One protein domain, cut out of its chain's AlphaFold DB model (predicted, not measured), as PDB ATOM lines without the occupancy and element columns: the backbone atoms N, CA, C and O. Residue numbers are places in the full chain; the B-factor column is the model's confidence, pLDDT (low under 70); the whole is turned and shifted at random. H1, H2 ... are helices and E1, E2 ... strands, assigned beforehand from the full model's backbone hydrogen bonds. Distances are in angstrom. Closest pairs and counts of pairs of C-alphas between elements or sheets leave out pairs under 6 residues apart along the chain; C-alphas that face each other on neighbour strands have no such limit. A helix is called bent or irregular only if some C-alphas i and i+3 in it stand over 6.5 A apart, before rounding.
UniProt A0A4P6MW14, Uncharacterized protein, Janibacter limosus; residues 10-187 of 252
ATOM      1  N   VAL A  10     303.421 358.923 241.727       92.25
ATOM      2  CA  VAL A  10     302.019 358.946 241.342       92.25
ATOM      3  C   VAL A  10     301.929 359.195 239.848       92.25
ATOM      4  O   VAL A  10     302.567 360.114 239.338       92.25
ATOM      5  N   SER A  11     301.124 358.389 239.159       93.62
ATOM      6  CA  SER A  11     300.837 358.568 237.740       93.62
ATOM      7  C   SER A  11     299.336 358.499 237.485       93.62
ATOM      8  O   SER A  11     298.658 357.600 237.989       93.62
ATOM      9  N   TYR A  12     298.816 359.451 236.713       93.69
ATOM     10  CA  TYR A  12     297.413 359.508 236.311       93.69
ATOM     11  C   TYR A  12     297.296 359.704 234.813       93.69
ATOM     12  O   TYR A  12     297.935 360.590 234.259       93.69
ATOM     13  N   ARG A  13     296.414 358.933 234.178       96.38
ATOM     14  CA  ARG A  13     296.076 359.081 232.763       96.38
ATOM     15  C   ARG A  13     294.715 359.752 232.641       96.38
ATOM     16  O   ARG A  13     293.736 359.270 233.212       96.38
ATOM     17  N   LEU A  14     294.669 360.872 231.936       96.56
ATOM     18  CA  LEU A  14     293.505 361.741 231.827       96.56
ATOM     19  C   LEU A  14     293.215 362.037 230.364       96.56
ATOM     20  O   LEU A  14     294.136 362.246 229.582       96.56
ATOM     21  N   SER A  15     291.939 362.070 230.001       97.25
ATOM     22  CA  SER A  15     291.506 362.392 228.643       97.25
ATOM     23  C   SER A  15     290.970 363.815 228.594       97.25
ATOM     24  O   SER A  15     290.253 364.240 229.501       97.25
ATOM     25  N   GLY A  16     291.316 364.533 227.533       96.81
ATOM     26  CA  GLY A  16     290.902 365.906 227.292       96.81
ATOM     27  C   GLY A  16     290.836 366.209 225.803       96.81
ATOM     28  O   GLY A  16     290.910 365.306 224.966       96.81
ATOM     29  N   LEU A  17     290.697 367.493 225.493       97.75
ATOM     30  CA  LEU A  17     290.699 368.007 224.128       97.75
ATOM     31  C   LEU A  17     291.778 369.077 223.988       97.75
ATOM     32  O   LEU A  17     292.012 369.840 224.930       97.75
ATOM     33  N   THR A  18     292.409 369.149 222.822       98.06
ATOM     34  CA  THR A  18     293.229 370.306 222.458       98.06
ATOM     35  C   THR A  18     292.338 371.546 222.324       98.06
ATOM     36  O   THR A  18     291.222 371.470 221.810       98.06
ATOM     37  N   ILE A  19     292.799 372.699 222.797       97.81
ATOM     38  CA  ILE A  19     292.092 373.981 222.716       97.81
ATOM     39  C   ILE A  19     293.065 375.106 222.380       97.81
ATOM     40  O   ILE A  19     294.234 375.060 222.768       97.81
ATOM     41  N   ASP A  20     292.561 376.151 221.727       97.44
ATOM     42  CA  ASP A  20     293.288 377.413 221.633       97.44
ATOM     43  C   ASP A  20     293.389 378.056 223.017       97.44
ATOM     44  O   ASP A  20     292.410 378.151 223.764       97.44
ATOM     45  N   SER A  21     294.582 378.529 223.353       96.19
ATOM     46  CA  SER A  21     294.882 379.136 224.639       96.19
ATOM     47  C   SER A  21     295.660 380.426 224.450       96.19
ATOM     48  O   SER A  21     296.656 380.479 223.731       96.19
ATOM     49  N   ALA A  22     295.214 381.491 225.114       96.12
ATOM     50  CA  ALA A  22     295.852 382.805 225.058       96.12
ATOM     51  C   ALA A  22     296.811 383.063 226.232       96.12
ATOM     52  O   ALA A  22     297.455 384.115 226.282       96.12
ATOM     53  N   ALA A  23     296.896 382.146 227.200       95.94
ATOM     54  CA  ALA A  23     297.740 382.321 228.372       95.94
ATOM     55  C   ALA A  23     298.151 380.991 229.009       95.94
ATOM     56  O   ALA A  23     297.414 380.014 228.964       95.94
ATOM     57  N   VAL A  24     299.307 380.991 229.666       96.12
ATOM     58  CA  VAL A  24     299.770 379.886 230.513       96.12
ATOM     59  C   VAL A  24     299.606 380.283 231.971       96.12
ATOM     60  O   VAL A  24     300.066 381.352 232.381       96.12
ATOM     61  N   GLY A  25     298.946 379.438 232.759       93.56
ATOM     62  CA  GLY A  25     298.832 379.632 234.199       93.56
ATOM     63  C   GLY A  25     300.157 379.382 234.911       93.56
ATOM     64  O   GLY A  25     300.936 378.508 234.542       93.56
ATOM     65  N   VAL A  26     300.409 380.159 235.955       91.75
ATOM     66  CA  VAL A  26     301.562 379.995 236.834       91.75
ATOM     67  C   VAL A  26     301.045 379.553 238.199       91.75
ATOM     68  O   VAL A  26     300.284 380.278 238.843       91.75
ATOM     69  N   ASP A  27     301.439 378.355 238.632       87.25
ATOM     70  CA  ASP A  27     300.940 377.774 239.878       87.25
ATOM     71  C   ASP A  27     301.573 378.444 241.106       87.25
ATOM     72  O   ASP A  27     302.789 378.412 241.307       87.25
ATOM     73  N   ILE A  28     300.725 379.039 241.946       89.06
ATOM     74  CA  ILE A  28     301.088 379.576 243.258       89.06
ATOM     75  C   ILE A  28     300.386 378.698 244.303       89.06
ATOM     76  O   ILE A  28     299.163 378.788 244.454       89.06
ATOM     77  N   PRO A  29     301.124 377.844 245.038       86.06
ATOM     78  CA  PRO A  29     300.528 376.911 245.985       86.06
ATOM     79  C   PRO A  29     299.672 377.608 247.049       86.06
ATOM     80  O   PRO A  29     299.992 378.700 247.538       86.06
ATOM     81  N   ARG A  30     298.596 376.944 247.489       84.19
ATOM     82  CA  ARG A  30     297.859 377.386 248.682       84.19
ATOM     83  C   ARG A  30     298.805 377.410 249.886       84.19
ATOM     84  O   ARG A  30     299.659 376.545 250.027       84.19
ATOM     85  N   GLY A  31     298.650 378.416 250.742       85.88
ATOM     86  CA  GLY A  31     299.570 378.659 251.861       85.88
ATOM     87  C   GLY A  31     300.877 379.365 251.480       85.88
ATOM     88  O   GLY A  31     301.614 379.762 252.374       85.88
ATOM     89  N   ALA A  32     301.144 379.602 250.190       89.44
ATOM     90  CA  ALA A  32     302.253 380.434 249.733       89.44
ATOM     91  C   ALA A  32     301.767 381.785 249.180       89.44
ATOM     92  O   ALA A  32     300.613 381.930 248.754       89.44
ATOM     93  N   HIS A  33     302.668 382.764 249.185       90.50
ATOM     94  CA  HIS A  33     302.543 384.030 248.471       90.50
ATOM     95  C   HIS A  33     303.837 384.321 247.704       90.50
ATOM     96  O   HIS A  33     304.903 383.811 248.047       90.50
ATOM     97  N   LEU A  34     303.737 385.111 246.638       92.12
ATOM     98  CA  LEU A  34     304.875 385.478 245.801       92.12
ATOM     99  C   LEU A  34     305.448 386.821 246.266       92.12
ATOM    100  O   LEU A  34     304.710 387.801 246.354       92.12
ATOM    101  N   THR A  35     306.751 386.872 246.536       92.50
ATOM    102  CA  THR A  35     307.492 388.109 246.818       92.50
ATOM    103  C   THR A  35     308.386 388.482 245.645       92.50
ATOM    104  O   THR A  35     308.720 387.632 244.816       92.50
ATOM    105  N   ASP A  36     308.778 389.756 245.582       92.31
ATOM    106  CA  ASP A  36     309.707 390.279 244.569       92.31
ATOM    107  C   ASP A  36     309.213 390.063 243.130       92.31
ATOM    108  O   ASP A  36     309.992 389.872 242.196       92.31
ATOM    109  N   ALA A  37     307.888 390.064 242.958       93.12
ATOM    110  CA  ALA A  37     307.261 389.875 241.664       93.12
ATOM    111  C   ALA A  37     307.502 391.092 240.752       93.12
ATOM    112  O   ALA A  37     307.449 392.238 241.218       93.12
ATOM    113  N   PRO A  38     307.718 390.883 239.440       94.06
ATOM    114  CA  PRO A  38     307.755 391.980 238.486       94.06
ATOM    115  C   PRO A  38     306.394 392.684 238.417       94.06
ATOM    116  O   PRO A  38     305.358 392.167 238.842       94.06
ATOM    117  N   ARG A  39     306.372 393.887 237.837       94.19
ATOM    118  CA  ARG A  39     305.112 394.602 237.601       94.19
ATOM    119  C   ARG A  39     304.214 393.792 236.661       94.19
ATOM    120  O   ARG A  39     304.682 393.273 235.651       94.19
ATOM    121  N   SER A  40     302.916 393.746 236.957       94.38
ATOM    122  CA  SER A  40     301.919 393.189 236.033       94.38
ATOM    123  C   SER A  40     302.002 393.903 234.673       94.38
ATOM    124  O   SER A  40     302.123 395.127 234.617       94.38
ATOM    125  N   GLY A  41     301.982 393.140 233.582       95.50
ATOM    126  CA  GLY A  41     302.210 393.584 232.205       95.50
ATOM    127  C   GLY A  41     303.674 393.561 231.741       95.50
ATOM    128  O   GLY A  41     303.926 393.784 230.549       95.50
ATOM    129  N   ALA A  42     304.636 393.289 232.633       96.88
ATOM    130  CA  ALA A  42     306.048 393.165 232.269       96.88
ATOM    131  C   ALA A  42     306.279 392.002 231.292       96.88
ATOM    132  O   ALA A  42     305.635 390.955 231.385       96.88
ATOM    133  N   SER A  43     307.206 392.196 230.354       97.38
ATOM    134  CA  SER A  43     307.652 391.128 229.460       97.38
ATOM    135  C   SER A  43     308.523 390.123 230.216       97.38
ATOM    136  O   SER A  43     309.280 390.505 231.106       97.38
ATOM    137  N   THR A  44     308.429 388.853 229.839       97.31
ATOM    138  CA  THR A  44     309.199 387.745 230.412       97.31
ATOM    139  C   THR A  44     309.496 386.706 229.333       97.31
ATOM    140  O   THR A  44     308.738 386.578 228.368       97.31
ATOM    141  N   SER A  45     310.592 385.974 229.489       96.75
ATOM    142  CA  SER A  45     310.978 384.825 228.672       96.75
ATOM    143  C   SER A  45     310.761 383.519 229.438       96.75
ATOM    144  O   SER A  45     310.737 383.505 230.669       96.75
ATOM    145  N   LEU A  46     310.638 382.403 228.717       94.75
ATOM    146  CA  LEU A  46     310.634 381.065 229.315       94.75
ATOM    147  C   LEU A  46     311.827 380.891 230.277       94.75
ATOM    148  O   LEU A  46     312.980 381.063 229.889       94.75
ATOM    149  N   GLY A  47     311.542 380.521 231.526       94.88
ATOM    150  CA  GLY A  47     312.544 380.261 232.562       94.88
ATOM    151  C   GLY A  47     312.978 381.477 233.390       94.88
ATOM    152  O   GLY A  47     313.618 381.283 234.435       94.88
ATOM    153  N   ASP A  48     312.602 382.698 232.997       97.38
ATOM    154  CA  ASP A  48     312.890 383.915 233.767       97.38
ATOM    155  C   ASP A  48     312.284 383.837 235.170       97.38
ATOM    156  O   ASP A  48     311.218 383.254 235.377       97.38
ATOM    157  N   ALA A  49     312.950 384.436 236.157       96.50
ATOM    158  CA  ALA A  49     312.420 384.496 237.513       96.50
ATOM    159  C   ALA A  49     311.208 385.444 237.585       96.50
ATOM    160  O   ALA A  49     311.288 386.600 237.178       96.50
ATOM    161  N   LEU A  50     310.102 384.960 238.153       95.31
ATOM    162  CA  LEU A  50     308.877 385.726 238.409       95.31
ATOM    163  C   LEU A  50     308.732 386.159 239.875       95.31
ATOM    164  O   LEU A  50     307.754 386.816 240.215       95.31
ATOM    165  N   GLY A  51     309.673 385.781 240.736       94.44
ATOM    166  CA  GLY A  51     309.669 386.085 242.167       94.44
ATOM    167  C   GLY A  51     309.977 384.850 243.011       94.44
ATOM    168  O   GLY A  51     310.295 383.779 242.488       94.44
ATOM    169  N   THR A  52     309.878 384.984 244.330       95.06
ATOM    170  CA  THR A  52     310.131 383.887 245.275       95.06
ATOM    171  C   THR A  52     308.861 383.519 246.025       95.06
ATOM    172  O   THR A  52     308.192 384.382 246.585       95.06
ATOM    173  N   LEU A  53     308.522 382.230 246.057       93.56
ATOM    174  CA  LEU A  53     307.423 381.739 246.880       93.56
ATOM    175  C   LEU A  53     307.852 381.717 248.349       93.56
ATOM    176  O   LEU A  53     308.859 381.102 248.708       93.56
ATOM    177  N   LYS A  54     307.063 382.367 249.199       92.12
ATOM    178  CA  LYS A  54     307.229 382.403 250.654       92.12
ATOM    179  C   LYS A  54     305.996 381.816 251.346       92.12
ATOM    180  O   LYS A  54     304.897 381.908 250.789       92.12
ATOM    181  N   PRO A  55     306.142 381.222 252.546       90.31
ATOM    182  CA  PRO A  55     304.991 380.816 253.343       90.31
ATOM    183  C   PRO A  55     304.124 382.038 253.661       90.31
ATOM    184  O   PRO A  55     304.641 383.128 253.882       90.31
ATOM    185  N   SER A  56     302.808 381.873 253.671       85.00
ATOM    186  CA  SER A  56     301.880 382.885 254.185       85.00
ATOM    187  C   SER A  56     302.020 383.051 255.700       85.00
ATOM    188  O   SER A  56     302.436 382.117 256.382       85.00
ATOM    189  N   ASP A  57     301.621 384.201 256.244       76.94
ATOM    190  CA  ASP A  57     301.740 384.484 257.687       76.94
ATOM    191  C   ASP A  57     300.978 383.470 258.560       76.94
ATOM    192  O   ASP A  57     301.438 383.092 259.635       76.94
ATOM    193  N   ALA A  58     299.847 382.947 258.068       69.69
ATOM    194  CA  ALA A  58     299.099 381.870 258.725       69.69
ATOM    195  C   ALA A  58     299.904 380.559 258.843       69.69
ATOM    196  O   ALA A  58     299.658 379.741 259.733       69.69
ATOM    197  N   ASP A  59     300.883 380.364 257.962       69.38
ATOM    198  CA  ASP A  59     301.803 379.230 257.970       69.38
ATOM    199  C   ASP A  59     303.095 379.494 258.752       69.38
ATOM    200  O   ASP A  59     303.869 378.559 258.944       69.38
ATOM    201  N   ALA A  60     303.304 380.719 259.249       67.50
ATOM    202  CA  ALA A  60     304.498 381.113 259.996       67.50
ATOM    203  C   ALA A  60     304.411 380.871 261.519       67.50
ATOM    204  O   ALA A  60     305.444 380.850 262.183       67.50
ATOM    205  N   SER A  61     303.211 380.699 262.089       75.62
ATOM    206  CA  SER A  61     303.038 380.342 263.514       75.62
ATOM    207  C   SER A  61     303.434 378.885 263.792       75.62
ATOM    208  O   SER A  61     303.721 378.162 262.854       75.62
ATOM    209  N   GLU A  62     303.427 378.394 265.034       81.44
ATOM    210  CA  GLU A  62     303.583 376.951 265.321       81.44
ATOM    211  C   GLU A  62     302.295 376.169 264.981       81.44
ATOM    212  O   GLU A  62     301.195 376.706 265.161       81.44
ATOM    213  N   PRO A  63     302.374 374.929 264.456       85.00
ATOM    214  CA  PRO A  63     301.186 374.167 264.095       85.00
ATOM    215  C   PRO A  63     300.482 373.637 265.350       85.00
ATOM    216  O   PRO A  63     301.103 373.038 266.221       85.00
ATOM    217  N   ALA A  64     299.157 373.793 265.417       88.19
ATOM    218  CA  ALA A  64     298.354 373.327 266.555       88.19
ATOM    219  C   ALA A  64     298.285 371.788 266.688       88.19
ATOM    220  O   ALA A  64     297.926 371.265 267.740       88.19
ATOM    221  N   GLY A  65     298.619 371.055 265.625       94.12
ATOM    222  CA  GLY A  65     298.595 369.597 265.580       94.12
ATOM    223  C   GLY A  65     299.155 369.069 264.263       94.12
ATOM    224  O   GLY A  65     299.519 369.842 263.367       94.12
ATOM    225  N   THR A  66     299.227 367.744 264.122       96.56
ATOM    226  CA  THR A  66     299.881 367.154 262.947       96.56
ATOM    227  C   THR A  66     299.105 367.347 261.645       96.56
ATOM    228  O   THR A  66     299.711 367.265 260.578       96.56
ATOM    229  N   VAL A  67     297.806 367.672 261.684       94.50
ATOM    230  CA  VAL A  67     297.043 368.045 260.477       94.50
ATOM    231  C   VAL A  67     297.602 369.322 259.850       94.50
ATOM    232  O   VAL A  67     297.959 369.329 258.668       94.50
ATOM    233  N   GLU A  68     297.761 370.375 260.653       91.69
ATOM    234  CA  GLU A  68     298.343 371.644 260.207       91.69
ATOM    235  C   GLU A  68     299.831 371.499 259.875       91.69
ATOM    236  O   GLU A  68     300.285 372.028 258.859       91.69
ATOM    237  N   ALA A  69     300.582 370.714 260.658       93.69
ATOM    238  CA  ALA A  69     301.982 370.412 260.355       93.69
ATOM    239  C   ALA A  69     302.131 369.723 258.986       93.69
ATOM    240  O   ALA A  69     302.984 370.101 258.188       93.69
ATOM    241  N   SER A  70     301.245 368.772 258.669       93.25
ATOM    242  CA  SER A  70     301.227 368.066 257.380       93.25
ATOM    243  C   SER A  70     300.917 369.010 256.223       93.25
ATOM    244  O   SER A  70     301.591 368.985 255.193       93.25
ATOM    245  N   ARG A  71     299.914 369.883 256.390       89.50
ATOM    246  CA  ARG A  71     299.562 370.902 255.392       89.50
ATOM    247  C   ARG A  71     300.749 371.817 255.102       89.50
ATOM    248  O   ARG A  71     301.068 372.047 253.939       89.50
ATOM    249  N   ARG A  72     301.428 372.286 256.146       89.06
ATOM    250  CA  ARG A  72     302.604 373.151 256.021       89.06
ATOM    251  C   ARG A  72     303.792 372.448 255.403       89.06
ATOM    252  O   ARG A  72     304.417 373.032 254.531       89.06
ATOM    253  N   ALA A  73     304.078 371.206 255.783       90.00
ATOM    254  CA  ALA A  73     305.156 370.436 255.175       90.00
ATOM    255  C   ALA A  73     304.957 370.299 253.654       90.00
ATOM    256  O   ALA A  73     305.898 370.504 252.886       90.00
ATOM    257  N   MET A  74     303.717 370.056 253.208       88.19
ATOM    258  CA  MET A  74     303.379 370.048 251.782       88.19
ATOM    259  C   MET A  74     303.599 371.423 251.134       88.19
ATOM    260  O   MET A  74     304.260 371.488 250.102       88.19
ATOM    261  N   THR A  75     303.128 372.522 251.731       88.38
ATOM    262  CA  THR A  75     303.382 373.876 251.203       88.38
ATOM    263  C   THR A  75     304.879 374.179 251.116       88.38
ATOM    264  O   THR A  75     305.359 374.608 250.067       88.38
ATOM    265  N   SER A  76     305.626 373.913 252.189       88.69
ATOM    266  CA  SER A  76     307.062 374.179 252.309       88.69
ATOM    267  C   SER A  76     307.879 373.443 251.255       88.69
ATOM    268  O   SER A  76     308.799 374.027 250.693       88.69
ATOM    269  N   SER A  77     307.502 372.203 250.922       87.88
ATOM    270  CA  SER A  77     308.163 371.430 249.860       87.88
ATOM    271  C   SER A  77     308.068 372.078 248.473       87.88
ATOM    272  O   SER A  77     308.873 371.779 247.597       87.88
ATOM    273  N   ARG A  78     307.113 372.994 248.268       88.69
ATOM    274  CA  ARG A  78     306.878 373.668 246.983       88.69
ATOM    275  C   ARG A  78     307.469 375.075 246.917       88.69
ATOM    276  O   ARG A  78     307.410 375.698 245.855       88.69
ATOM    277  N   LEU A  79     308.030 375.588 248.012       91.31
ATOM    278  CA  LEU A  79     308.612 376.927 248.056       91.31
ATOM    279  C   LEU A  79     309.922 376.967 247.271       91.31
ATOM    280  O   LEU A  79     310.860 376.224 247.543       91.31
ATOM    281  N   ARG A  80     309.979 377.853 246.281       93.56
ATOM    282  CA  ARG A  80     311.114 378.026 245.371       93.56
ATOM    283  C   ARG A  80     311.037 379.382 244.680       93.56
ATOM    284  O   ARG A  80     310.027 380.084 244.781       93.56
ATOM    285  N   THR A  81     312.076 379.733 243.930       94.94
ATOM    286  CA  THR A  81     311.970 380.794 242.922       94.94
ATOM    287  C   THR A  81     311.005 380.338 241.835       94.94
ATOM    288  O   THR A  81     311.236 379.326 241.171       94.94
ATOM    289  N   LEU A  82     309.918 381.083 241.672       93.50
ATOM    290  CA  LEU A  82     308.934 380.840 240.632       93.50
ATOM    291  C   LEU A  82     309.524 381.279 239.294       93.50
ATOM    292  O   LEU A  82     310.105 382.361 239.197       93.50
ATOM    293  N   ARG A  83     309.390 380.441 238.268       94.88
ATOM    294  CA  ARG A  83     309.904 380.722 236.925       94.88
ATOM    295  C   ARG A  83     308.769 380.835 235.927       94.88
ATOM    296  O   ARG A  83     307.744 380.175 236.080       94.88
ATOM    297  N   SER A  84     308.968 381.665 234.912       95.69
ATOM    298  CA  SER A  84     307.990 381.848 233.855       95.69
ATOM    299  C   SER A  84     307.877 380.576 233.015       95.69
ATOM    300  O   SER A  84     308.892 380.113 232.488       95.69
ATOM    301  N   PRO A  85     306.673 380.005 232.853       94.62
ATOM    302  CA  PRO A  85     306.474 378.792 232.068       94.62
ATOM    303  C   PRO A  85     306.444 379.051 230.555       94.62
ATOM    304  O   PRO A  85     306.324 378.107 229.778       94.62
ATOM    305  N   ALA A  86     306.509 380.313 230.120       95.19
ATOM    306  CA  ALA A  86     306.497 380.702 228.715       95.19
ATOM    307  C   ALA A  86     307.050 382.121 228.514       95.19
ATOM    308  O   ALA A  86     307.156 382.907 229.456       95.19
ATOM    309  N   SER A  87     307.359 382.467 227.267       95.75
ATOM    310  CA  SER A  87     307.653 383.850 226.880       95.75
ATOM    311  C   SER A  87     306.355 384.618 226.617       95.75
ATOM    312  O   SER A  87     305.443 384.091 225.975       95.75
ATOM    313  N   GLY A  88     306.255 385.858 227.100       96.56
ATOM    314  CA  GLY A  88     305.046 386.673 226.967       96.56
ATOM    315  C   GLY A  88     304.994 387.852 227.936       96.56
ATOM    316  O   GLY A  88     306.025 388.405 228.318       96.56
ATOM    317  N   ARG A  89     303.779 388.243 228.339       97.38
ATOM    318  CA  ARG A  89     303.555 389.255 229.386       97.38
ATOM    319  C   ARG A  89     302.956 388.622 230.627       97.38
ATOM    320  O   ARG A  89     301.935 387.948 230.528       97.38
ATOM    321  N   VAL A  90     303.561 388.853 231.787       96.88
ATOM    322  CA  VAL A  90     303.056 388.313 233.053       96.88
ATOM    323  C   VAL A  90     301.953 389.200 233.621       96.88
ATOM    324  O   VAL A  90     302.088 390.417 233.669       96.88
ATOM    325  N   HIS A  91     300.863 388.594 234.075       95.62
ATOM    326  CA  HIS A  91     299.741 389.257 234.722       95.62
ATOM    327  C   HIS A  91     299.476 388.610 236.074       95.62
ATOM    328  O   HIS A  91     299.344 387.391 236.173       95.62
ATOM    329  N   PHE A  92     299.366 389.442 237.104       90.44
ATOM    330  CA  PHE A  92     299.047 389.015 238.463       90.44
ATOM    331  C   PHE A  92     297.615 389.417 238.811       90.44
ATOM    332  O   PHE A  92     297.192 390.542 238.534       90.44
ATOM    333  N   THR A  93     296.849 388.508 239.411       83.62
ATOM    334  CA  THR A  93     295.475 388.754 239.872       83.62
ATOM    335  C   THR A  93     295.253 388.041 241.198       83.62
ATOM    336  O   THR A  93     295.034 386.832 241.242       83.62
ATOM    337  N   GLY A  94     295.329 388.788 242.303       76.25
ATOM    338  CA  GLY A  94     295.214 388.218 243.645       76.25
ATOM    339  C   GLY A  94     296.263 387.130 243.889       76.25
ATOM    340  O   GLY A  94     297.450 387.426 243.987       76.25
ATOM    341  N   ARG A  95     295.816 385.871 243.983       76.06
ATOM    342  CA  ARG A  95     296.668 384.688 244.211       76.06
ATOM    343  C   ARG A  95     297.042 383.924 242.940       76.06
ATOM    344  O   ARG A  95     297.668 382.876 243.044       76.06
ATOM    345  N   SER A  96     296.662 384.427 241.773       83.00
ATOM    346  CA  SER A  96     296.916 383.775 240.492       83.00
ATOM    347  C   SER A  96     297.870 384.612 239.654       83.00
ATOM    348  O   SER A  96     297.836 385.845 239.683       83.00
ATOM    349  N   ALA A  97     298.707 383.934 238.880       91.31
ATOM    350  CA  ALA A  97     299.559 384.554 237.883       91.31
ATOM    351  C   ALA A  97     299.375 383.837 236.544       91.31
ATOM    352  O   ALA A  97     299.156 382.627 236.500       91.31
ATOM    353  N   LYS A  98     299.429 384.593 235.451       95.38
ATOM    354  CA  LYS A  98     299.340 384.078 234.084       95.38
ATOM    355  C   LYS A  98     300.369 384.760 233.200       95.38
ATOM    356  O   LYS A  98     300.695 385.921 233.426       95.38
ATOM    357  N   VAL A  99     300.840 384.070 232.172       97.25
ATOM    358  CA  VAL A  99     301.670 384.649 231.113       97.25
ATOM    359  C   VAL A  99     300.863 384.654 229.824       97.25
ATOM    360  O   VAL A  99     300.522 383.592 229.315       97.25
ATOM    361  N   SER A 100     300.542 385.842 229.314       97.06
ATOM    362  CA  SER A 100     299.825 386.032 228.050       97.06
ATOM    363  C   SER A 100     300.701 385.578 226.893       97.06
ATOM    364  O   SER A 100     301.738 386.191 226.625       97.06
ATOM    365  N   THR A 101     300.295 384.488 226.250       95.75
ATOM    366  CA  THR A 101     301.015 383.835 225.159       95.75
ATOM    367  C   THR A 101     300.108 382.816 224.467       95.75
ATOM    368  O   THR A 101     299.545 381.914 225.104       95.75
ATOM    369  N   SER A 102     299.941 382.985 223.158       96.00
ATOM    370  CA  SER A 102     299.119 382.105 222.329       96.00
ATOM    371  C   SER A 102     299.751 380.718 222.199       96.00
ATOM    372  O   SER A 102     300.974 380.583 222.186       96.00
ATOM    373  N   GLY A 103     298.926 379.683 222.108       96.00
ATOM    374  CA  GLY A 103     299.356 378.310 221.863       96.00
ATOM    375  C   GLY A 103     298.192 377.336 221.990       96.00
ATOM    376  O   GLY A 103     297.049 377.757 222.156       96.00
ATOM    377  N   ILE A 104     298.503 376.042 221.945       97.31
ATOM    378  CA  ILE A 104     297.530 374.972 222.154       97.31
ATOM    379  C   ILE A 104     297.746 374.352 223.533       97.31
ATOM    380  O   ILE A 104     298.866 373.989 223.899       97.31
ATOM    381  N   ASP A 105     296.661 374.214 224.287       97.94
ATOM    382  CA  ASP A 105     296.634 373.432 225.521       97.94
ATOM    383  C   ASP A 105     295.829 372.156 225.301       97.94
ATOM    384  O   ASP A 105     294.878 372.152 224.528       97.94
ATOM    385  N   VAL A 106     296.118 371.102 226.055       98.19
ATOM    386  CA  VAL A 106     295.119 370.072 226.348       98.19
ATOM    387  C   VAL A 106     294.364 370.475 227.604       98.19
ATOM    388  O   VAL A 106     294.964 370.579 228.676       98.19
ATOM    389  N   ALA A 107     293.055 370.674 227.475       97.44
ATOM    390  CA  ALA A 107     292.158 370.994 228.577       97.44
ATOM    391  C   ALA A 107     291.420 369.742 229.064       97.44
ATOM    392  O   ALA A 107     290.794 369.013 228.289       97.44
ATOM    393  N   ILE A 108     291.491 369.501 230.373       96.88
ATOM    394  CA  ILE A 108     290.912 368.338 231.043       96.88
ATOM    395  C   ILE A 108     290.027 368.827 232.194       96.88
ATOM    396  O   ILE A 108     290.556 369.330 233.191       96.88
ATOM    397  N   PRO A 109     288.697 368.654 232.122       94.25
ATOM    398  CA  PRO A 109     287.828 368.972 233.245       94.25
ATOM    399  C   PRO A 109     288.105 368.016 234.413       94.25
ATOM    400  O   PRO A 109     288.143 366.794 234.245       94.25
ATOM    401  N   LEU A 110     288.288 368.566 235.612       92.62
ATOM    402  CA  LEU A 110     288.538 367.792 236.822       92.62
ATOM    403  C   LEU A 110     287.261 367.615 237.642       92.62
ATOM    404  O   LEU A 110     286.487 368.545 237.853       92.62
ATOM    405  N   LYS A 111     287.085 366.415 238.198       89.94
ATOM    406  CA  LYS A 111     286.122 366.188 239.284       89.94
ATOM    407  C   LYS A 111     286.642 366.830 240.581       89.94
ATOM    408  O   LYS A 111     287.859 366.841 240.782       89.94
ATOM    409  N   PRO A 112     285.775 367.222 241.536       87.69
ATOM    410  CA  PRO A 112     286.210 367.862 242.785       87.69
ATOM    411  C   PRO A 112     287.287 367.079 243.558       87.69
ATOM    412  O   PRO A 112     288.277 367.643 244.019       87.69
ATOM    413  N   LEU A 113     287.156 365.749 243.646       83.75
ATOM    414  CA  LEU A 113     288.166 364.901 244.296       83.75
ATOM    415  C   LEU A 113     289.490 364.816 243.518       83.75
ATOM    416  O   LEU A 113     290.538 364.614 244.130       83.75
ATOM    417  N   GLN A 114     289.459 364.950 242.188       89.62
ATOM    418  CA  GLN A 114     290.672 365.002 241.368       89.62
ATOM    419  C   GLN A 114     291.386 366.336 241.561       89.62
ATOM    420  O   GLN A 114     292.588 366.335 241.802       89.62
ATOM    421  N   GLU A 115     290.652 367.452 241.548       89.19
ATOM    422  CA  GLU A 115     291.208 368.779 241.825       89.19
ATOM    423  C   GLU A 115     291.930 368.806 243.178       89.19
ATOM    424  O   GLU A 115     293.112 369.147 243.243       89.19
ATOM    425  N   LEU A 116     291.248 368.385 244.251       83.69
ATOM    426  CA  LEU A 116     291.828 368.352 245.598       83.69
ATOM    427  C   LEU A 116     293.123 367.536 245.645       83.69
ATOM    428  O   LEU A 116     294.080 367.928 246.310       83.69
ATOM    429  N   ARG A 117     293.164 366.411 244.924       85.62
ATOM    430  CA  ARG A 117     294.343 365.549 244.870       85.62
ATOM    431  C   ARG A 117     295.480 366.180 244.076       85.62
ATOM    432  O   ARG A 117     296.622 366.140 244.526       85.62
ATOM    433  N   TYR A 118     295.185 366.742 242.908       88.31
ATOM    434  CA  TYR A 118     296.208 367.236 241.989       88.31
ATOM    435  C   TYR A 118     296.808 368.564 242.446       88.31
ATOM    436  O   TYR A 118     297.989 368.792 242.230       88.31
ATOM    437  N   ARG A 119     296.056 369.392 243.183       86.56
ATOM    438  CA  ARG A 119     296.595 370.598 243.839       86.56
ATOM    439  C   ARG A 119     297.544 370.292 245.006       86.56
ATOM    440  O   ARG A 119     298.295 371.171 245.426       86.56
ATOM    441  N   GLY A 120     297.497 369.075 245.548       81.38
ATOM    442  CA  GLY A 120     298.319 368.650 246.684       81.38
ATOM    443  C   GLY A 120     299.743 368.221 246.325       81.38
ATOM    444  O   GLY A 120     300.525 367.935 247.228       81.38
ATOM    445  N   MET A 121     300.086 368.142 245.036       84.00
ATOM    446  CA  MET A 121     301.394 367.701 244.548       84.00
ATOM    447  C   MET A 121     301.797 368.500 243.311       84.00
ATOM    448  O   MET A 121     300.967 369.124 242.657       84.00
ATOM    449  N   GLU A 122     303.081 368.464 242.984       87.19
ATOM    450  CA  GLU A 122     303.580 368.973 241.714       87.19
ATOM    451  C   GLU A 122     303.621 367.851 240.678       87.19
ATOM    452  O   GLU A 122     304.033 366.730 240.987       87.19
ATOM    453  N   PHE A 123     303.181 368.160 239.460       92.19
ATOM    454  CA  PHE A 123     303.126 367.216 238.354       92.19
ATOM    455  C   PHE A 123     303.856 367.765 237.137       92.19
ATOM    456  O   PHE A 123     303.758 368.946 236.808       92.19
ATOM    457  N   THR A 124     304.520 366.858 236.436       94.75
ATOM    458  CA  THR A 124     304.860 367.017 235.021       94.75
ATOM    459  C   THR A 124     303.827 366.264 234.189       94.75
ATOM    460  O   THR A 124     303.132 365.387 234.711       94.75
ATOM    461  N   GLY A 125     303.694 366.610 232.912       96.56
ATOM    462  CA  GLY A 125     302.772 365.935 232.007       96.56
ATOM    463  C   GLY A 125     303.486 365.456 230.754       96.56
ATOM    464  O   GLY A 125     304.285 366.199 230.187       96.56
ATOM    465  N   SER A 126     303.172 364.244 230.311       97.56
ATOM    466  CA  SER A 126     303.318 363.855 228.908       97.56
ATOM    467  C   SER A 126     301.948 363.807 228.251       97.56
ATOM    468  O   SER A 126     300.927 363.658 228.926       97.56
ATOM    469  N   VAL A 127     301.909 363.969 226.941       97.81
ATOM    470  CA  VAL A 127     300.685 364.051 226.152       97.81
ATOM    471  C   VAL A 127     300.807 363.161 224.933       97.81
ATOM    472  O   VAL A 127     301.850 363.125 224.294       97.81
ATOM    473  N   THR A 128     299.719 362.482 224.598       97.44
ATOM    474  CA  THR A 128     299.520 361.825 223.310       97.44
ATOM    475  C   THR A 128     298.323 362.470 222.623       97.44
ATOM    476  O   THR A 128     297.239 362.525 223.213       97.44
ATOM    477  N   THR A 129     298.494 362.970 221.402       96.50
ATOM    478  CA  THR A 129     297.399 363.525 220.594       96.50
ATOM    479  C   THR A 129     297.705 363.401 219.101       96.50
ATOM    480  O   THR A 129     298.788 362.970 218.711       96.50
ATOM    481  N   GLU A 130     296.718 363.710 218.268       94.38
ATOM    482  CA  GLU A 130     296.859 363.693 216.816       94.38
ATOM    483  C   GLU A 130     297.518 364.988 216.324       94.38
ATOM    484  O   GLU A 130     297.196 366.089 216.776       94.38
ATOM    485  N   THR A 131     298.444 364.838 215.387       91.44
ATOM    486  CA  THR A 131     299.154 365.893 214.668       91.44
ATOM    487  C   THR A 131     299.043 365.627 213.169       91.44
ATOM    488  O   THR A 131     298.513 364.600 212.733       91.44
ATOM    489  N   VAL A 132     299.560 366.537 212.347       89.75
ATOM    490  CA  VAL A 132     299.594 366.344 210.884       89.75
ATOM    491  C   VAL A 132     300.412 365.117 210.447       89.75
ATOM    492  O   VAL A 132     300.250 364.648 209.322       89.75
ATOM    493  N   LEU A 133     301.262 364.578 211.330       88.88
ATOM    494  CA  LEU A 133     302.082 363.387 211.097       88.88
ATOM    495  C   LEU A 133     301.433 362.092 211.623       88.88
ATOM    496  O   LEU A 133     301.970 361.003 211.409       88.88
ATOM    497  N   GLY A 134     300.270 362.184 212.275       91.69
ATOM    498  CA  GLY A 134     299.570 361.069 212.909       91.69
ATOM    499  C   GLY A 134     299.518 361.208 214.431       91.69
ATOM    500  O   GLY A 134     299.448 362.307 214.962       91.69
ATOM    501  N   GLN A 135     299.494 360.094 215.162       93.94
ATOM    502  CA  GLN A 135     299.541 360.134 216.629       93.94
ATOM    503  C   GLN A 135     300.975 360.390 217.099       93.94
ATOM    504  O   GLN A 135     301.866 359.596 216.794       93.94
ATOM    505  N   GLU A 136     301.176 361.438 217.893       94.56
ATOM    506  CA  GLU A 136     302.474 361.776 218.474       94.56
ATOM    507  C   GLU A 136     302.413 361.867 219.997       94.56
ATOM    508  O   GLU A 136     301.372 362.160 220.593       94.56
ATOM    509  N   GLU A 137     303.559 361.608 220.626       95.50
ATOM    510  CA  GLU A 137     303.772 361.765 222.060       95.50
ATOM    511  C   GLU A 137     304.766 362.901 222.319       95.50
ATOM    512  O   GLU A 137     305.778 363.031 221.633       95.50
ATOM    513  N   GLY A 138     304.495 363.711 223.339       94.75
ATOM    514  CA  GLY A 138     305.378 364.791 223.758       94.75
ATOM    515  C   GLY A 138     305.300 365.082 225.247       94.75
ATOM    516  O   GLY A 138     304.514 364.496 225.991       94.75
ATOM    517  N   THR A 139     306.120 366.034 225.681       96.88
ATOM    518  CA  THR A 139     306.111 366.548 227.055       96.88
ATOM    519  C   THR A 139     305.376 367.880 227.086       96.88
ATOM    520  O   THR A 139     305.648 368.759 226.270       96.88
ATOM    521  N   CYS A 140     304.475 368.057 228.048       96.88
ATOM    522  CA  CYS A 140     303.847 369.348 228.302       96.88
ATOM    523  C   CYS A 140     304.929 370.369 228.680       96.88
ATOM    524  O   CYS A 140     305.683 370.150 229.629       96.88
ATOM    525  N   GLN A 141     304.963 371.520 228.009       95.06
ATOM    526  CA  GLN A 141     305.828 372.636 228.400       95.06
ATOM    527  C   GLN A 141     305.470 373.146 229.804       95.06
ATOM    528  O   GLN A 141     306.334 373.578 230.567       95.06
ATOM    529  N   SER A 142     304.183 373.102 230.151       95.00
ATOM    530  CA  SER A 142     303.682 373.462 231.472       95.00
ATOM    531  C   SER A 142     302.409 372.693 231.798       95.00
ATOM    532  O   SER A 142     301.638 372.360 230.898       95.00
ATOM    533  N   VAL A 143     302.182 372.440 233.087       95.75
ATOM    534  CA  VAL A 143     300.939 371.875 233.615       95.75
ATOM    535  C   VAL A 143     300.443 372.763 234.748       95.75
ATOM    536  O   VAL A 143     301.193 373.060 235.678       95.75
ATOM    537  N   TRP A 144     299.178 373.173 234.694       94.44
ATOM    538  CA  TRP A 144     298.547 373.948 235.763       94.44
ATOM    539  C   TRP A 144     297.067 373.612 235.892       94.44
ATOM    540  O   TRP A 144     296.466 372.991 235.017       94.44
ATOM    541  N   ILE A 145     296.479 374.028 237.012       93.00
ATOM    542  CA  ILE A 145     295.048 373.888 237.263       93.00
ATOM    543  C   ILE A 145     294.448 375.279 237.383       93.00
ATOM    544  O   ILE A 145     294.772 376.030 238.309       93.00
ATOM    545  N   GLU A 146     293.554 375.594 236.461       90.25
ATOM    546  CA  GLU A 146     292.765 376.813 236.459       90.25
ATOM    547  C   GLU A 146     291.401 376.554 237.103       90.25
ATOM    548  O   GLU A 146     290.723 375.576 236.790       90.25
ATOM    549  N   ASP A 147     291.002 377.425 238.027       86.31
ATOM    550  CA  ASP A 147     289.631 377.427 238.533       86.31
ATOM    551  C   ASP A 147     288.717 377.980 237.435       86.31
ATOM    552  O   ASP A 147     288.948 379.091 236.952       86.31
ATOM    553  N   SER A 148     287.669 377.247 237.041       71.62
ATOM    554  CA  SER A 148     286.651 377.865 236.186       71.62
ATOM    555  C   SER A 148     285.872 378.901 236.999       71.62
ATOM    556  O   SER A 148     285.559 378.651 238.169       71.62
ATOM    557  N   PRO A 149     285.500 380.044 236.402       57.19
ATOM    558  CA  PRO A 149     284.587 380.971 237.050       57.19
ATOM    559  C   PRO A 149     283.266 380.248 237.342       57.19
ATOM    560  O   PRO A 149     282.608 379.758 236.425       57.19
ATOM    561  N   GLN A 150     282.892 380.142 238.621       49.00
ATOM    562  CA  GLN A 150     281.597 379.572 238.991       49.00
ATOM    563  C   GLN A 150     280.470 380.451 238.428       49.00
ATOM    564  O   GLN A 150     280.540 381.677 238.574       49.00
ATOM    565  N   PRO A 151     279.410 379.876 237.829       38.19
ATOM    566  CA  PRO A 151     278.188 380.630 237.605       38.19
ATOM    567  C   PRO A 151     277.627 381.078 238.961       38.19
ATOM    568  O   PRO A 151     277.680 380.349 239.952       38.19
ATOM    569  N   SER A 152     277.148 382.320 239.015       38.75
ATOM    570  CA  SER A 152     276.570 382.910 240.222       38.75
ATOM    571  C   SER A 152     275.400 382.069 240.742       38.75
ATOM    572  O   SER A 152     274.640 381.503 239.961       38.75
ATOM    573  N   ALA A 153     275.300 381.988 242.069       45.47
ATOM    574  CA  ALA A 153     274.442 381.079 242.819       45.47
ATOM    575  C   ALA A 153     272.993 380.980 242.297       45.47
ATOM    576  O   ALA A 153     272.235 381.947 242.343       45.47
ATOM    577  N   GLY A 154     272.623 379.765 241.893       40.34
ATOM    578  CA  GLY A 154     271.264 379.315 241.626       40.34
ATOM    579  C   GLY A 154     271.232 377.791 241.725       40.34
ATOM    580  O   GLY A 154     271.713 377.128 240.820       40.34
ATOM    581  N   GLU A 155     270.738 377.313 242.870       41.41
ATOM    582  CA  GLU A 155     270.245 375.961 243.198       41.41
ATOM    583  C   GLU A 155     271.169 374.737 242.955       41.41
ATOM    584  O   GLU A 155     271.607 374.426 241.855       41.41
ATOM    585  N   ASP A 156     271.421 374.019 244.059       41.81
ATOM    586  CA  ASP A 156     272.032 372.687 244.199       41.81
ATOM    587  C   ASP A 156     273.517 372.483 243.824       41.81
ATOM    588  O   ASP A 156     273.893 371.804 242.877       41.81
ATOM    589  N   GLY A 157     274.387 372.948 244.728       41.16
ATOM    590  CA  GLY A 157     275.355 372.052 245.379       41.16
ATOM    591  C   GLY A 157     276.531 371.467 244.574       41.16
ATOM    592  O   GLY A 157     276.464 370.383 244.009       41.16
ATOM    593  N   THR A 158     277.707 372.052 244.829       42.75
ATOM    594  CA  THR A 158     279.023 371.382 244.949       42.75
ATOM    595  C   THR A 158     279.765 370.947 243.678       42.75
ATOM    596  O   THR A 158     279.837 369.779 243.310       42.75
ATOM    597  N   GLY A 159     280.522 371.888 243.120       47.53
ATOM    598  CA  GLY A 159     281.725 371.573 242.356       47.53
ATOM    599  C   GLY A 159     282.393 372.837 241.846       47.53
ATOM    600  O   GLY A 159     281.845 373.516 240.986       47.53
ATOM    601  N   SER A 160     283.578 373.169 242.360       51.44
ATOM    602  CA  SER A 160     284.514 373.948 241.549       51.44
ATOM    603  C   SER A 160     284.804 373.094 240.314       51.44
ATOM    604  O   SER A 160     285.274 371.963 240.454       51.44
ATOM    605  N   SER A 161     284.442 373.555 239.117       75.06
ATOM    606  CA  SER A 161     284.869 372.893 237.885       75.06
ATOM    607  C   SER A 161     286.270 373.393 237.569       75.06
ATOM    608  O   SER A 161     286.450 374.318 236.790       75.06
ATOM    609  N   ALA A 162     287.290 372.860 238.229       91.06
ATOM    610  CA  ALA A 162     288.657 373.173 237.842       91.06
ATOM    611  C   ALA A 162     289.012 372.463 236.527       91.06
ATOM    612  O   ALA A 162     288.607 371.322 236.293       91.06
ATOM    613  N   THR A 163     289.800 373.123 235.688       94.44
ATOM    614  CA  THR A 163     290.334 372.550 234.453       94.44
ATOM    615  C   THR A 163     291.836 372.400 234.609       94.44
ATOM    616  O   THR A 163     292.536 373.343 234.982       94.44
ATOM    617  N   LEU A 164     292.345 371.201 234.349       96.00
ATOM    618  CA  LEU A 164     293.774 370.982 234.199       96.00
ATOM    619  C   LEU A 164     294.175 371.291 232.764       96.00
ATOM    620  O   LEU A 164     293.557 370.800 231.823       96.00
ATOM    621  N   HIS A 165     295.232 372.073 232.625       97.38
ATOM    622  CA  HIS A 165     295.827 372.427 231.354       97.38
ATOM    623  C   HIS A 165     297.205 371.785 231.240       97.38
ATOM    624  O   HIS A 165     297.989 371.803 232.189       97.38
ATOM    625  N   CYS A 166     297.501 371.248 230.062       97.75
ATOM    626  CA  CYS A 166     298.839 370.873 229.618       97.75
ATOM    627  C   CYS A 166     299.168 371.725 228.388       97.75
ATOM    628  O   CYS A 166     298.577 371.517 227.333       97.75
ATOM    629  N   ARG A 167     300.086 372.690 228.515       97.62
ATOM    630  CA  ARG A 167     300.558 373.494 227.376       97.62
ATOM    631  C   ARG A 167     301.428 372.623 226.484       97.62
ATOM    632  O   ARG A 167     302.433 372.086 226.957       97.62
ATOM    633  N   LEU A 168     301.072 372.528 225.209       96.44
ATOM    634  CA  LEU A 168     301.889 371.849 224.214       96.44
ATOM    635  C   LEU A 168     303.096 372.714 223.815       96.44
ATOM    636  O   LEU A 168     302.992 373.946 223.829       96.44
ATOM    637  N   PRO A 169     304.235 372.094 223.467       91.94
ATOM    638  CA  PRO A 169     305.333 372.777 222.790       91.94
ATOM    639  C   PRO A 169     304.870 373.470 221.497       91.94
ATOM    640  O   PRO A 169     303.913 373.037 220.858       91.94
ATOM    641  N   ALA A 170     305.538 374.555 221.101       87.94
ATOM    642  CA  ALA A 170     305.144 375.333 219.918       87.94
ATOM    643  C   ALA A 170     305.340 374.582 218.586       87.94
ATOM    644  O   ALA A 170     304.717 374.933 217.590       87.94
ATOM    645  N   ASP A 171     306.209 373.575 218.577       88.38
ATOM    646  CA  ASP A 171     306.494 372.668 217.464       88.38
ATOM    647  C   ASP A 171     305.555 371.451 217.421       88.38
ATOM    648  O   ASP A 171     305.682 370.607 216.541       88.38
ATOM    649  N   PHE A 172     304.585 371.362 218.338       90.19
ATOM    650  CA  PHE A 172     303.558 370.327 218.309       90.19
ATOM    651  C   PHE A 172     302.503 370.688 217.249       90.19
ATOM    652  O   PHE A 172     301.589 371.472 217.511       90.19
ATOM    653  N   GLU A 173     302.644 370.148 216.033       91.31
ATOM    654  CA  GLU A 173     301.812 370.461 214.857       91.31
ATOM    655  C   GLU A 173     300.393 369.856 214.945       91.31
ATOM    656  O   GLU A 173     299.990 368.999 214.155       91.31
ATOM    657  N   THR A 174     299.615 370.299 215.931       94.81
ATOM    658  CA  THR A 174     298.229 369.880 216.182       94.81
ATOM    659  C   THR A 174     297.234 371.030 215.975       94.81
ATOM    660  O   THR A 174     297.612 372.186 215.783       94.81
ATOM    661  N   ALA A 175     295.942 370.714 216.027       94.75
ATOM    662  CA  ALA A 175     294.838 371.661 215.911       94.75
ATOM    663  C   ALA A 175     293.910 371.563 217.134       94.75
ATOM    664  O   ALA A 175     293.849 370.504 217.766       94.75
ATOM    665  N   PRO A 176     293.166 372.628 217.485       96.62
ATOM    666  CA  PRO A 176     292.160 372.572 218.542       96.62
ATOM    667  C   PRO A 176     291.005 371.619 218.184       96.62
ATOM    668  O   PRO A 176     290.655 371.441 217.019       96.62
ATOM    669  N   GLY A 177     290.377 371.035 219.205       96.00
ATOM    670  CA  GLY A 177     289.235 370.124 219.093       96.00
ATOM    671  C   GLY A 177     289.598 368.643 218.959       96.00
ATOM    672  O   GLY A 177     288.696 367.810 218.861       96.00
ATOM    673  N   LEU A 178     290.885 368.295 218.979       96.69
ATOM    674  CA  LEU A 178     291.353 366.921 218.834       96.69
ATOM    675  C   LEU A 178     291.416 366.202 220.190       96.69
ATOM    676  O   LEU A 178     291.799 366.802 221.201       96.69
ATOM    677  N   PRO A 179     291.066 364.904 220.244       97.44
ATOM    678  CA  PRO A 179     291.258 364.091 221.433       97.44
ATOM    679  C   PRO A 179     292.726 364.024 221.847       97.44
ATOM    680  O   PRO A 179     293.625 363.802 221.031       97.44
ATOM    681  N   ALA A 180     292.964 364.156 223.144       97.94
ATOM    682  CA  ALA A 180     294.288 364.024 223.721       97.94
ATOM    683  C   ALA A 180     294.233 363.232 225.025       97.94
ATOM    684  O   ALA A 180     293.237 363.234 225.758       97.94
ATOM    685  N   VAL A 181     295.336 362.561 225.331       98.31
ATOM    686  CA  VAL A 181     295.537 361.873 226.599       98.31
ATOM    687  C   VAL A 181     296.772 362.438 227.271       98.31
ATOM    688  O   VAL A 181     297.858 362.372 226.711       98.31
ATOM    689  N   VAL A 182     296.615 362.956 228.485       98.25
ATOM    690  CA  VAL A 182     297.720 363.451 229.306       98.25
ATOM    691  C   VAL A 182     298.023 362.438 230.399       98.25
ATOM    692  O   VAL A 182     297.131 362.017 231.140       98.25
ATOM    693  N   THR A 183     299.292 362.072 230.527       98.00
ATOM    694  CA  THR A 183     299.811 361.316 231.664       98.00
ATOM    695  C   THR A 183     300.513 362.277 232.612       98.00
ATOM    696  O   THR A 183     301.592 362.786 232.318       98.00
ATOM    697  N   LEU A 184     299.902 362.530 233.766       96.44
ATOM    698  CA  LEU A 184     300.513 363.304 234.840       96.44
ATOM    699  C   LEU A 184     301.412 362.404 235.670       96.44
ATOM    700  O   LEU A 184     300.965 361.348 236.113       96.44
ATOM    701  N   THR A 185     302.635 362.849 235.937       96.00
ATOM    702  CA  THR A 185     303.595 362.132 236.780       96.00
ATOM    703  C   THR A 185     304.129 363.057 237.865       96.00
ATOM    704  O   THR A 185     304.605 364.157 237.574       96.00
ATOM    705  N   SER A 186     303.994 362.638 239.126       92.81
ATOM    706  CA  SER A 186     304.526 363.387 240.266       92.81
ATOM    707  C   SER A 186     306.045 363.285 240.327       92.81
ATOM    708  O   SER A 186     306.652 362.408 239.713       92.81
ATOM    709  N   GLU A 187     306.660 364.106 241.176       90.12
ATOM    710  CA  GLU A 187     308.026 363.840 241.614       90.12
ATOM    711  C   GLU A 187     308.145 362.422 242.204       90.12
ATOM    712  O   GLU A 187     307.228 361.901 242.855       90.12
TER     713      GLU A 187
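This is residues 10 to 187 of the 252 residues of an uncharacterized protein of Janibacter limosus (UniProt A0A4P6MW14). Look for a strongly twisted sheet of eight strands that folds back over itself into a small, loosely barrel-like body: the hairpin E9 and E10 crosses over E11 and E7, and the bent strands E1 and E6 join the two layers. At one end of the long axis a small sheet, E2 E3 E4, with H1 at its rim makes a second, smaller part; at the other end is the turn of the hairpin E7 and E8, and residues 151 to 157 stick out as a free loop. The 178 printed residues include two named helices and eleven named strands, in the order E1 E2 E3 H1 E4 E5 E6 H2 E7 E8 E9 E10 E11. The class is mostly strand, the eight-strand sheet is branched, and neighbour strands in both sheets are antiparallel. The whole is compact, with a radius of gyration of the C-alphas of 17.1 A and spans of 56 by 41 by 37 A.

Find C-alpha 11 at (300.837, 358.568, 237.740); E1 runs from there to residue 26, 21.5 A from first to last C-alpha, and bends by 136 degrees at residue 22. Read on to E2, residues 32 to 35, and E3, residues 49 to 55, 17.9 A long. H1, residues 66 to 77, begins at C-alpha 66 (299.881, 367.154, 262.947) and measures 16.1 A. Next come E4, residues 81 to 83, and E5, residues 88 to 93. E6, residues 96 to 109, measures 18.8 A and bends by 127 degrees at residue 101. H2 holds residues 112 to 118. E7, residues 123 to 131, measures 24.1 A; E8, residues 134 to 139, runs on into E9, residues 142 to 147, at 87 degrees. E10 holds residues 162 to 167, and E11, residues 179 to 186, 23.0 A long, ends at C-alpha 186 (304.526, 363.387, 240.266).

Begin in the branched sheet with E1, whose pairing is staggered: residues 11 to 17 pair with E11 and residues 17 to 26 with E6, on the other side. Look for N 14 and O 182 at 2.8 A, and N 19 and O 105 at 2.8 A. E6 has three or more neighbours: E1 on one side, E5 and E10 on the other side. E5 and E6 form a hairpin, with N 91 and O 98 at 2.8 A; E6 and E10 have N 106 and O 166 at 2.8 A. In the hairpin E9 and E10, N 163 and O 146 are 2.8 A apart. E7 is beside E11, with N 128 and O 181 at 2.8 A, and forms a hairpin with E8, with N 127 and O 138 at 2.8 A. The closest C-alphas of E7 and E9, Thr 124 and Val 143, are 6.4 A apart. H2 is on this sheet at a height over the sheet of 8.1 A; its closest C-alphas to E10 are Glu 115 and Ala 162, 6.5 A. In the other sheet, of order E2 E3 E4, look for N 33 and O 54 at 2.9 A in the hairpin E2 and E3, and N 50 and O 82 at 2.8 A between E3 and E4. H1 only grazes this sheet with residues 72 to 76; the C-alphas of Pro 55 and Ser 76, closest for E3 and H1, are 7.0 A apart. In H1 and H2 every O i to N i+4 pair is within hydrogen-bond range.

The C-alphas farthest apart are those of Ala 64 and Leu 133, 56.5 A. The printed part has no cut. The long links are E2 to E3, E9 to E10 and E10 to E11; in the first, residues 43 to 44 pair antiparallel with residues 88 to 89 of E5. The mean pLDDT of the printed part is 88.9, with residues 58 to 60 and 149 to 160 under 70.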